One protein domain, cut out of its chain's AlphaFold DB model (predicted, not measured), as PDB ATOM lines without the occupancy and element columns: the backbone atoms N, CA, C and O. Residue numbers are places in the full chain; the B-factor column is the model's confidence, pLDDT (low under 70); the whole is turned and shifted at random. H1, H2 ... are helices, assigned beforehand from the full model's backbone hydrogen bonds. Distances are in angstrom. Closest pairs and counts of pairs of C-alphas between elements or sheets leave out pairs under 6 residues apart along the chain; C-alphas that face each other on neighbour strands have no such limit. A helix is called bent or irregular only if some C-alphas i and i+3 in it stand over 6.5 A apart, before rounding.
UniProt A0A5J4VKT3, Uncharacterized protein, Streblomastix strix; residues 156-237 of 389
ATOM      1  N   SER A 156     -14.715  14.411  38.085       86.00
ATOM      2  CA  SER A 156     -14.296  14.563  36.693       86.00
ATOM      3  C   SER A 156     -12.994  13.801  36.472       86.00
ATOM      4  O   SER A 156     -12.040  13.955  37.242       86.00
ATOM      5  N   MET A 157     -12.950  12.978  35.432       91.56
ATOM      6  CA  MET A 157     -11.725  12.277  35.073       91.56
ATOM      7  C   MET A 157     -10.649  13.295  34.666       91.56
ATOM      8  O   MET A 157     -10.928  14.224  33.909       91.56
ATOM      9  N   SER A 158      -9.428  13.153  35.189       91.12
ATOM     10  CA  SER A 158      -8.327  14.042  34.807       91.12
ATOM     11  C   SER A 158      -7.928  13.803  33.348       91.12
ATOM     12  O   SER A 158      -8.040  12.687  32.840       91.12
ATOM     13  N   ILE A 159      -7.405  14.839  32.684       84.56
ATOM     14  CA  ILE A 159      -6.890  14.736  31.306       84.56
ATOM     15  C   ILE A 159      -5.834  13.623  31.203       84.56
ATOM     16  O   ILE A 159      -5.855  12.849  30.251       84.56
ATOM     17  N   ALA A 160      -4.971  13.482  32.217       87.75
ATOM     18  CA  ALA A 160      -3.978  12.412  32.287       87.75
ATOM     19  C   ALA A 160      -4.623  11.015  32.272       87.75
ATOM     20  O   ALA A 160      -4.187  10.148  31.519       87.75
ATOM     21  N   LYS A 161      -5.705  10.810  33.039       89.75
ATOM     22  CA  LYS A 161      -6.403   9.518  33.091       89.75
ATOM     23  C   LYS A 161      -7.177   9.225  31.803       89.75
ATOM     24  O   LYS A 161      -7.165   8.088  31.346       89.75
ATOM     25  N   ILE A 162      -7.787  10.238  31.180       88.38
ATOM     26  CA  ILE A 162      -8.408  10.097  29.849       88.38
ATOM     27  C   ILE A 162      -7.345   9.706  28.814       88.38
ATOM     28  O   ILE A 162      -7.560   8.793  28.020       88.38
ATOM     29  N   SER A 163      -6.181  10.360  28.846       85.25
ATOM     30  CA  SER A 163      -5.065  10.043  27.957       85.25
ATOM     31  C   SER A 163      -4.588   8.604  28.149       85.25
ATOM     32  O   SER A 163      -4.446   7.878  27.170       85.25
ATOM     33  N   GLU A 164      -4.401   8.160  29.395       89.06
ATOM     34  CA  GLU A 164      -4.042   6.776  29.727       89.06
ATOM     35  C   GLU A 164      -5.070   5.783  29.161       89.06
ATOM     36  O   GLU A 164      -4.692   4.844  28.460       89.06
ATOM     37  N   LEU A 165      -6.369   6.039  29.356       89.56
ATOM     38  CA  LEU A 165      -7.438   5.194  28.813       89.56
ATOM     39  C   LEU A 165      -7.447   5.146  27.284       89.56
ATOM     40  O   LEU A 165      -7.756   4.096  26.732       89.56
ATOM     41  N   HIS A 166      -7.089   6.230  26.592       86.19
ATOM     42  CA  HIS A 166      -6.923   6.214  25.137       86.19
ATOM     43  C   HIS A 166      -5.683   5.427  24.695       86.19
ATOM     44  O   HIS A 166      -5.714   4.804  23.636       86.19
ATOM     45  N   THR A 167      -4.604   5.402  25.486       87.56
ATOM     46  CA  THR A 167      -3.406   4.630  25.113       87.56
ATOM     47  C   THR A 167      -3.630   3.121  25.124       87.56
ATOM     48  O   THR A 167      -3.003   2.426  24.333       87.56
ATOM     49  N   ILE A 168      -4.535   2.606  25.963       90.00
ATOM     50  CA  ILE A 168      -4.826   1.165  26.058       90.00
ATOM     51  C   ILE A 168      -5.311   0.583  24.713       90.00
ATOM     52  O   ILE A 168      -4.650  -0.320  24.197       90.00
ATOM     53  N   PRO A 169      -6.405   1.077  24.092       89.19
ATOM     54  CA  PRO A 169      -6.860   0.565  22.802       89.19
ATOM     55  C   PRO A 169      -5.870   0.875  21.676       89.19
ATOM     56  O   PRO A 169      -5.707   0.055  20.782       89.19
ATOM     57  N   ILE A 170      -5.163   2.011  21.729       88.88
ATOM     58  CA  ILE A 170      -4.131   2.354  20.740       88.88
ATOM     59  C   ILE A 170      -2.995   1.323  20.754       88.88
ATOM     60  O   ILE A 170      -2.614   0.827  19.698       88.88
ATOM     61  N   LYS A 171      -2.502   0.944  21.940       88.31
ATOM     62  CA  LYS A 171      -1.482  -0.104  22.090       88.31
ATOM     63  C   LYS A 171      -1.983  -1.461  21.601       88.31
ATOM     64  O   LYS A 171      -1.235  -2.168  20.945       88.31
ATOM     65  N   LYS A 172      -3.252  -1.793  21.863       92.50
ATOM     66  CA  LYS A 172      -3.889  -3.042  21.401       92.50
ATOM     67  C   LYS A 172      -4.008  -3.124  19.871       92.50
ATOM     68  O   LYS A 172      -4.101  -4.218  19.330       92.50
ATOM     69  N   ILE A 173      -4.047  -1.984  19.180       91.38
ATOM     70  CA  ILE A 173      -4.123  -1.920  17.714       91.38
ATOM     71  C   ILE A 173      -2.742  -2.151  17.062       91.38
ATOM     72  O   ILE A 173      -2.693  -2.433  15.871       91.38
ATOM     73  N   GLU A 174      -1.640  -2.071  17.824       92.31
ATOM     74  CA  GLU A 174      -0.258  -2.330  17.367       92.31
ATOM     75  C   GLU A 174       0.170  -1.547  16.105       92.31
ATOM     76  O   GLU A 174       1.125  -1.911  15.424       92.31
ATOM     77  N   ILE A 175      -0.499  -0.428  15.796       87.12
ATOM     78  CA  ILE A 175      -0.086   0.463  14.706       87.12
ATOM     79  C   ILE A 175       0.969   1.425  15.249       87.12
ATOM     80  O   ILE A 175       0.673   2.326  16.042       87.12
ATOM     81  N   GLU A 176       2.206   1.236  14.798       89.25
ATOM     82  CA  GLU A 176       3.323   2.124  15.105       89.25
ATOM     83  C   GLU A 176       2.990   3.576  14.713       89.25
ATOM     84  O   GLU A 176       2.463   3.853  13.635       89.25
ATOM     85  N   GLY A 177       3.238   4.517  15.628       88.38
ATOM     86  CA  GLY A 177       2.933   5.937  15.422       88.38
ATOM     87  C   GLY A 177       1.447   6.317  15.519       88.38
ATOM     88  O   GLY A 177       1.112   7.497  15.381       88.38
ATOM     89  N   PHE A 178       0.535   5.375  15.793       88.38
ATOM     90  CA  PHE A 178      -0.865   5.713  16.048       88.38
ATOM     91  C   PHE A 178      -1.010   6.382  17.418       88.38
ATOM     92  O   PHE A 178      -0.584   5.859  18.444       88.38
ATOM     93  N   THR A 179      -1.616   7.565  17.449       89.19
ATOM     94  CA  THR A 179      -1.796   8.362  18.667       89.19
ATOM     95  C   THR A 179      -3.221   8.906  18.740       89.19
ATOM     96  O   THR A 179      -3.973   8.878  17.764       89.19
ATOM     97  N   ALA A 180      -3.612   9.469  19.887       85.12
ATOM     98  CA  ALA A 180      -4.882  10.192  19.994       85.12
ATOM     99  C   ALA A 180      -4.968  11.357  18.984       85.12
ATOM    100  O   ALA A 180      -6.047  11.693  18.493       85.12
ATOM    101  N   PHE A 181      -3.820  11.935  18.622       86.00
ATOM    102  CA  PHE A 181      -3.716  12.938  17.570       86.00
ATOM    103  C   PHE A 181      -4.050  12.352  16.192       86.00
ATOM    104  O   PHE A 181      -4.783  12.981  15.435       86.00
ATOM    105  N   SER A 182      -3.629  11.118  15.901       89.94
ATOM    106  CA  SER A 182      -3.999  10.405  14.670       89.94
ATOM    107  C   SER A 182      -5.516  10.225  14.546       89.94
ATOM    108  O   SER A 182      -6.057  10.417  13.461       89.94
ATOM    109  N   ILE A 183      -6.228   9.950  15.648       87.75
ATOM    110  CA  ILE A 183      -7.702   9.868  15.660       87.75
ATOM    111  C   ILE A 183      -8.321  11.229  15.320       87.75
ATOM    112  O   ILE A 183      -9.210  11.310  14.468       87.75
ATOM    113  N   LYS A 184      -7.825  12.309  15.946       89.50
ATOM    114  CA  LYS A 184      -8.258  13.676  15.624       89.50
ATOM    115  C   LYS A 184      -8.048  13.950  14.132       89.50
ATOM    116  O   LYS A 184      -9.002  14.311  13.452       89.50
ATOM    117  N   HIS A 185      -6.851  13.699  13.609       88.31
ATOM    118  CA  HIS A 185      -6.512  13.923  12.203       88.31
ATOM    119  C   HIS A 185      -7.340  13.083  11.232       88.31
ATOM    120  O   HIS A 185      -7.819  13.621  10.243       88.31
ATOM    121  N   ALA A 186      -7.578  11.805  11.526       87.62
ATOM    122  CA  ALA A 186      -8.391  10.928  10.684       87.62
ATOM    123  C   ALA A 186      -9.869  11.356  10.629       87.62
ATOM    124  O   ALA A 186     -10.561  11.073   9.654       87.62
ATOM    125  N   SER A 187     -10.360  12.054  11.657       87.38
ATOM    126  CA  SER A 187     -11.753  12.511  11.715       87.38
ATOM    127  C   SER A 187     -12.036  13.783  10.905       87.38
ATOM    128  O   SER A 187     -13.184  14.008  10.526       87.38
ATOM    129  N   ILE A 188     -11.018  14.604  10.625       87.88
ATOM    130  CA  ILE A 188     -11.154  15.940  10.012       87.88
ATOM    131  C   ILE A 188     -11.437  15.920   8.492       87.88
ATOM    132  O   ILE A 188     -12.209  16.771   8.037       87.88
ATOM    133  N   PRO A 189     -10.897  14.982   7.686       84.81
ATOM    134  CA  PRO A 189     -11.194  14.909   6.257       84.81
ATOM    135  C   PRO A 189     -12.687  14.785   5.941       84.81
ATOM    136  O   PRO A 189     -13.149  15.393   4.981       84.81
ATOM    137  N   ASN A 190     -13.464  14.086   6.774       87.56
ATOM    138  CA  ASN A 190     -14.903  13.900   6.556       87.56
ATOM    139  C   ASN A 190     -15.668  15.248   6.540       87.56
ATOM    140  O   ASN A 190     -16.386  15.523   5.580       87.56
ATOM    141  N   PRO A 191     -15.522  16.137   7.546       85.06
ATOM    142  CA  PRO A 191     -15.967  17.530   7.479       85.06
ATOM    143  C   PRO A 191     -15.556  18.297   6.216       85.06
ATOM    144  O   PRO A 191     -16.388  19.006   5.641       85.06
ATOM    145  N   ALA A 192     -14.300  18.158   5.782       84.25
ATOM    146  CA  ALA A 192     -13.785  18.846   4.600       84.25
ATOM    147  C   ALA A 192     -14.450  18.335   3.308       84.25
ATOM    148  O   ALA A 192     -14.914  19.132   2.493       84.25
ATOM    149  N   GLU A 193     -14.597  17.015   3.161       88.75
ATOM    150  CA  GLU A 193     -15.306  16.364   2.050       88.75
ATOM    151  C   GLU A 193     -16.786  16.771   2.002       88.75
ATOM    152  O   GLU A 193     -17.365  17.005   0.940       88.75
ATOM    153  N   MET A 194     -17.390  16.970   3.174       89.69
ATOM    154  CA  MET A 194     -18.748  17.481   3.328       89.69
ATOM    155  C   MET A 194     -18.916  18.962   2.935       89.69
ATOM    156  O   MET A 194     -20.030  19.479   3.074       89.69
ATOM    157  N   ARG A 195     -17.862  19.627   2.437       90.62
ATOM    158  CA  ARG A 195     -17.832  21.044   2.031       90.62
ATOM    159  C   ARG A 195     -18.233  22.006   3.150       90.62
ATOM    160  O   ARG A 195     -18.870  23.029   2.900       90.62
ATOM    161  N   ILE A 196     -17.880  21.682   4.396       92.31
ATOM    162  CA  ILE A 196     -17.936  22.663   5.488       92.31
ATOM    163  C   ILE A 196     -17.036  23.846   5.103       92.31
ATOM    164  O   ILE A 196     -16.075  23.659   4.359       92.31
ATOM    165  N   GLN A 197     -17.360  25.068   5.526       94.38
ATOM    166  CA  GLN A 197     -16.508  26.228   5.243       94.38
ATOM    167  C   GLN A 197     -15.201  26.134   6.036       94.38
ATOM    168  O   GLN A 197     -15.216  25.695   7.184       94.38
ATOM    169  N   GLU A 198     -14.082  26.591   5.466       94.31
ATOM    170  CA  GLU A 198     -12.763  26.510   6.119       94.31
ATOM    171  C   GLU A 198     -12.769  27.160   7.510       94.31
ATOM    172  O   GLU A 198     -12.271  26.580   8.471       94.31
ATOM    173  N   LYS A 199     -13.454  28.302   7.641       95.75
ATOM    174  CA  LYS A 199     -13.673  28.997   8.914       95.75
ATOM    175  C   LYS A 199     -14.353  28.112   9.964       95.75
ATOM    176  O   LYS A 199     -13.917  28.066  11.112       95.75
ATOM    177  N   ASP A 200     -15.406  27.401   9.573       94.88
ATOM    178  CA  ASP A 200     -16.140  26.494  10.461       94.88
ATOM    179  C   ASP A 200     -15.278  25.277  10.833       94.88
ATOM    180  O   ASP A 200     -15.317  24.814  11.973       94.88
ATOM    181  N   LEU A 201     -14.461  24.781   9.896       94.69
ATOM    182  CA  LEU A 201     -13.541  23.674  10.147       94.69
ATOM    183  C   LEU A 201     -12.394  24.072  11.089       94.69
ATOM    184  O   LEU A 201     -12.013  23.288  11.961       94.69
ATOM    185  N   ASN A 202     -11.880  25.297  10.969       95.31
ATOM    186  CA  ASN A 202     -10.917  25.866  11.909       95.31
ATOM    187  C   ASN A 202     -11.505  25.953  13.321       95.31
ATOM    188  O   ASN A 202     -10.891  25.463  14.265       95.31
ATOM    189  N   ILE A 203     -12.727  26.478  13.462       94.31
ATOM    190  CA  ILE A 203     -13.421  26.534  14.758       94.31
ATOM    191  C   ILE A 203     -13.593  25.122  15.334       94.31
ATOM    192  O   ILE A 203     -13.293  24.894  16.503       94.31
ATOM    193  N   PHE A 204     -14.004  24.153  14.510       92.31
ATOM    194  CA  PHE A 204     -14.176  22.757  14.928       92.31
ATOM    195  C   PHE A 204     -12.874  22.103  15.418       92.31
ATOM    196  O   PHE A 204     -12.889  21.244  16.298       92.31
ATOM    197  N   THR A 205     -11.734  22.501  14.857       92.56
ATOM    198  CA  THR A 205     -10.417  21.933  15.181       92.56
ATOM    199  C   THR A 205      -9.664  22.699  16.271       92.56
ATOM    200  O   THR A 205      -8.556  22.282  16.638       92.56
ATOM    201  N   ASN A 206     -10.295  23.728  16.851       93.50
ATOM    202  CA  ASN A 206      -9.736  24.684  17.811       93.50
ATOM    203  C   ASN A 206      -8.594  25.543  17.238       93.50
ATOM    204  O   ASN A 206      -7.663  25.906  17.956       93.50
ATOM    205  N   HIS A 207      -8.642  25.859  15.946       93.94
ATOM    206  CA  HIS A 207      -7.772  26.851  15.320       93.94
ATOM    207  C   HIS A 207      -8.456  28.221  15.265       93.94
ATOM    208  O   HIS A 207      -9.683  28.323  15.335       93.94
ATOM    209  N   ALA A 208      -7.657  29.282  15.116       96.19
ATOM    210  CA  ALA A 208      -8.195  30.610  14.850       96.19
ATOM    211  C   ALA A 208      -9.066  30.565  13.574       96.19
ATOM    212  O   ALA A 208      -8.673  29.895  12.612       96.19
ATOM    213  N   PRO A 209     -10.242  31.221  13.538       96.12
ATOM    214  CA  PRO A 209     -11.174  31.106  12.413       96.12
ATOM    215  C   PRO A 209     -10.563  31.466  11.047       96.12
ATOM    216  O   PRO A 209     -10.971  30.918  10.026       96.12
ATOM    217  N   ASP A 210      -9.585  32.368  11.039       94.81
ATOM    218  CA  ASP A 210      -8.824  32.879   9.896       94.81
ATOM    219  C   ASP A 210      -7.522  32.104   9.608       94.81
ATOM    220  O   ASP A 210      -6.793  32.435   8.672       94.81
ATOM    221  N   SER A 211      -7.225  31.053  10.378       96.19
ATOM    222  CA  SER A 211      -6.039  30.226  10.167       96.19
ATOM    223  C   SER A 211      -6.090  29.474   8.833       96.19
ATOM    224  O   SER A 211      -7.126  28.961   8.422       96.19
ATOM    225  N   LYS A 212      -4.933  29.289   8.191       96.19
ATOM    226  CA  LYS A 212      -4.785  28.402   7.020       96.19
ATOM    227  C   LYS A 212      -4.550  26.936   7.410       96.19
ATOM    228  O   LYS A 212      -4.271  26.110   6.541       96.19
ATOM    229  N   SER A 213      -4.638  26.594   8.700       91.81
ATOM    230  CA  SER A 213      -4.419  25.231   9.209       91.81
ATOM    231  C   SER A 213      -5.399  24.219   8.616       91.81
ATOM    232  O   SER A 213      -5.007  23.088   8.332       91.81
ATOM    233  N   ALA A 214      -6.658  24.613   8.386       93.62
ATOM    234  CA  ALA A 214      -7.652  23.712   7.816       93.62
ATOM    235  C   ALA A 214      -7.420  23.401   6.323       93.62
ATOM    236  O   ALA A 214      -7.856  22.352   5.839       93.62
ATOM    237  N   ARG A 215      -6.696  24.262   5.593       93.88
ATOM    238  CA  ARG A 215      -6.462  24.135   4.145       93.88
ATOM    239  C   ARG A 215      -5.830  22.804   3.744       93.88
ATOM    240  O   ARG A 215      -6.216  22.231   2.726       93.88
ATOM    241  N   ALA A 216      -4.910  22.283   4.556       93.06
ATOM    242  CA  ALA A 216      -4.262  20.995   4.304       93.06
ATOM    243  C   ALA A 216      -5.275  19.837   4.235       93.06
ATOM    244  O   ALA A 216      -5.144  18.953   3.388       93.06
ATOM    245  N   TYR A 217      -6.332  19.868   5.058       92.50
ATOM    246  CA  TYR A 217      -7.375  18.839   5.031       92.50
ATOM    247  C   TYR A 217      -8.263  18.938   3.793       92.50
ATOM    248  O   TYR A 217      -8.707  17.905   3.302       92.50
ATOM    249  N   TYR A 218      -8.498  20.140   3.255       90.94
ATOM    250  CA  TYR A 218      -9.219  20.291   1.988       90.94
ATOM    251  C   TYR A 218      -8.419  19.754   0.813       90.94
ATOM    252  O   TYR A 218      -8.985  19.053  -0.018       90.94
ATOM    253  N   VAL A 219      -7.115  20.040   0.755       93.06
ATOM    254  CA  VAL A 219      -6.235  19.481  -0.284       93.06
ATOM    255  C   VAL A 219      -6.247  17.957  -0.205       93.06
ATOM    256  O   VAL A 219      -6.442  17.283  -1.213       93.06
ATOM    257  N   PHE A 220      -6.127  17.408   1.004       90.50
ATOM    258  CA  PHE A 220      -6.206  15.968   1.218       90.50
ATOM    259  C   PHE A 220      -7.562  15.380   0.787       90.50
ATOM    260  O   PHE A 220      -7.598  14.417   0.024       90.50
ATOM    261  N   ALA A 221      -8.678  15.975   1.218       90.06
ATOM    262  CA  ALA A 221     -10.022  15.509   0.880       90.06
ATOM    263  C   ALA A 221     -10.320  15.614  -0.627       90.06
ATOM    264  O   ALA A 221     -10.910  14.699  -1.194       90.06
ATOM    265  N   ALA A 222      -9.876  16.686  -1.288       89.88
ATOM    266  CA  ALA A 222     -10.032  16.876  -2.730       89.88
ATOM    267  C   ALA A 222      -9.213  15.866  -3.549       89.88
ATOM    268  O   ALA A 222      -9.656  15.432  -4.611       89.88
ATOM    269  N   ASN A 223      -8.050  15.451  -3.036       92.50
ATOM    270  CA  ASN A 223      -7.196  14.458  -3.684       92.50
ATOM    271  C   ASN A 223      -7.626  13.011  -3.397       92.50
ATOM    272  O   ASN A 223      -7.223  12.101  -4.121       92.50
ATOM    273  N   ASN A 224      -8.458  12.769  -2.379       88.62
ATOM    274  CA  ASN A 224      -8.876  11.420  -1.988       88.62
ATOM    275  C   ASN A 224      -9.572  10.635  -3.131       88.62
ATOM    276  O   ASN A 224      -9.183   9.492  -3.385       88.62
ATOM    277  N   PRO A 225     -10.513  11.221  -3.906       89.75
ATOM    278  CA  PRO A 225     -11.089  10.546  -5.072       89.75
ATOM    279  C   PRO A 225     -10.053  10.215  -6.153       89.75
ATOM    280  O   PRO A 225     -10.106   9.130  -6.731       89.75
ATOM    281  N   VAL A 226      -9.096  11.118  -6.404       89.75
ATOM    282  CA  VAL A 226      -8.035  10.935  -7.409       89.75
ATOM    283  C   VAL A 226      -7.114   9.786  -7.005       89.75
ATOM    284  O   VAL A 226      -6.867   8.885  -7.804       89.75
ATOM    285  N   ASN A 227      -6.696   9.742  -5.739       86.62
ATOM    286  CA  ASN A 227      -5.894   8.645  -5.198       86.62
ATOM    287  C   ASN A 227      -6.621   7.296  -5.318       86.62
ATOM    288  O   ASN A 227      -6.012   6.286  -5.672       86.62
ATOM    289  N   GLY A 228      -7.941   7.283  -5.104       87.12
ATOM    290  CA  GLY A 228      -8.771   6.095  -5.300       87.12
ATOM    291  C   GLY A 228      -8.892   5.641  -6.761       87.12
ATOM    292  O   GLY A 228      -9.160   4.464  -7.010       87.12
ATOM    293  N   ILE A 229      -8.716   6.539  -7.734       88.50
ATOM    294  CA  ILE A 229      -8.649   6.191  -9.163       88.50
ATOM    295  C   ILE A 229      -7.267   5.624  -9.491       88.50
ATOM    296  O   ILE A 229      -7.185   4.543 -10.068       88.50
ATOM    297  N   VAL A 230      -6.194   6.296  -9.062       88.19
ATOM    298  CA  VAL A 230      -4.810   5.849  -9.295       88.19
ATOM    299  C   VAL A 230      -4.588   4.440  -8.743       88.19
ATOM    300  O   VAL A 230      -4.095   3.577  -9.463       88.19
ATOM    301  N   ALA A 231      -5.036   4.162  -7.515       82.25
ATOM    302  CA  ALA A 231      -4.920   2.832  -6.918       82.25
ATOM    303  C   ALA A 231      -5.626   1.741  -7.749       82.25
ATOM    304  O   ALA A 231      -5.105   0.636  -7.913       82.25
ATOM    305  N   ARG A 232      -6.798   2.052  -8.319       84.62
ATOM    306  CA  ARG A 232      -7.533   1.125  -9.193       84.62
ATOM    307  C   ARG A 232      -6.824   0.901 -10.525       84.62
ATOM    308  O   ARG A 232      -6.727  -0.244 -10.952       84.62
ATOM    309  N   VAL A 233      -6.288   1.953 -11.143       86.25
ATOM    310  CA  VAL A 233      -5.522   1.851 -12.398       86.25
ATOM    311  C   VAL A 233      -4.262   1.004 -12.206       86.25
ATOM    312  O   VAL A 233      -4.023   0.087 -12.988       86.25
ATOM    313  N   VAL A 234      -3.506   1.237 -11.127       86.00
ATOM    314  CA  VAL A 234      -2.307   0.445 -10.792       86.00
ATOM    315  C   VAL A 234      -2.652  -1.037 -10.594       86.00
ATOM    316  O   VAL A 234      -1.928  -1.910 -11.064       86.00
ATOM    317  N   THR A 235      -3.791  -1.340  -9.966       77.88
ATOM    318  CA  THR A 235      -4.234  -2.731  -9.758       77.88
ATOM    319  C   THR A 235      -4.599  -3.431 -11.076       77.88
ATOM    320  O   THR A 235      -4.335  -4.621 -11.233       77.88
ATOM    321  N   ILE A 236      -5.174  -2.708 -12.043       79.00
ATOM    322  CA  ILE A 236      -5.548  -3.267 -13.353       79.00
ATOM    323  C   ILE A 236      -4.304  -3.601 -14.190       79.00
ATOM    324  O   ILE A 236      -4.280  -4.644 -14.840       79.00
ATOM    325  N   GLY A 237      -3.256  -2.771 -14.132       71.25
ATOM    326  CA  GLY A 237      -2.015  -2.996 -14.885       71.25
ATOM    327  C   GLY A 237      -1.283  -4.288 -14.506       71.25
ATOM    328  O   GLY A 237      -0.769  -4.977 -15.377       71.25
TER     329      GLY A 237
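AT A GLANCE: This is residues 156 to 237 of the 389 residues of an uncharacterized protein of Streblomastix strix (UniProt A0A5J4VKT3). The long helix H5 is bent: its first arm, H5a, packs with H3 and H4 into a small head, and its second arm, H5b, sticks out from that head. At the other end of an open, zigzag chain of helices, H2 begins beside the middle of H1, with Ala 180 near His 166, and leads on toward the head through one residue, Ile 188. The printed part has 82 residues with five named helices, H1 to H5 in chain order, and no named strand; the class is all helix. The whole is loose, with a radius of gyration of the C-alphas of 16.5 A, and flat, spanning 52 by 36 by 16 A.

IN THESE COORDINATES: H5, residues 212 to 237, was assigned as one helix by its hydrogen bonds but is bent, with C-alphas 222 and 225 6.8 A apart. Its arm H5a, residues 212 to 222, is 16.0 A long and begins at C-alpha 212 (-4.785, 28.402, 7.020). Its arm H5b, residues 225 to 237, is 19.0 A long and ends at C-alpha 237 (-2.015, -2.996, -14.885). H4 holds residues 198 to 205, 10.4 A, and H3 residues 189 to 193, 6.1 A. H2 holds residues 180 to 187, 11.0 A. H1, residues 159 to 173, is 21.7 A long and begins at C-alpha 159 (-6.890, 14.736, 31.306); it is neither bent nor irregular, but only just: C-alphas 166 and 169 are 6.1 A apart.

HOW THE PARTS SIT: The lines of H5a and H5b stand at a steep tilt of 38 degrees, only just past shallow. H5a touches H3, the closest C-alphas being those of Ala 192 and Tyr 218, 5.5 A apart. H5a also touches H4, about perpendicular at 78 degrees, with the C-alphas of Asn 202 and Ala 214 closest at 5.7 A. H3 and H4 only just touch, only at the corner by their link, with 3 pairs of C-alphas within 8 A, the closest those of Pro 191 and Leu 201 at 7.1 A. H2 and H3 meet only through their link. H1 touches H2, with the C-alphas of His 166 and Ala 180 closest at 6.8 A; their lines are only just about perpendicular, at 71 degrees. H5b touches no helix, and H1 and H5b are apart. Each O i to N i+4 pair is within hydrogen-bond range in H2, H3 and H4, against 10 of 11 in H1, 5 of 7 in H5a and 8 of 9 in H5b.

THE WHOLE: The C-alphas of Ser 156 and Gly 237, the two farthest apart, are 55.9 A apart. Residues 156 to 162, 172 to 177 and 225 to 237 stand free; the body without them spans 34 by 25 by 15 A. The printed part has no cut and no long link. The mean pLDDT of the printed part is 89.5, and no printed residue is under 70.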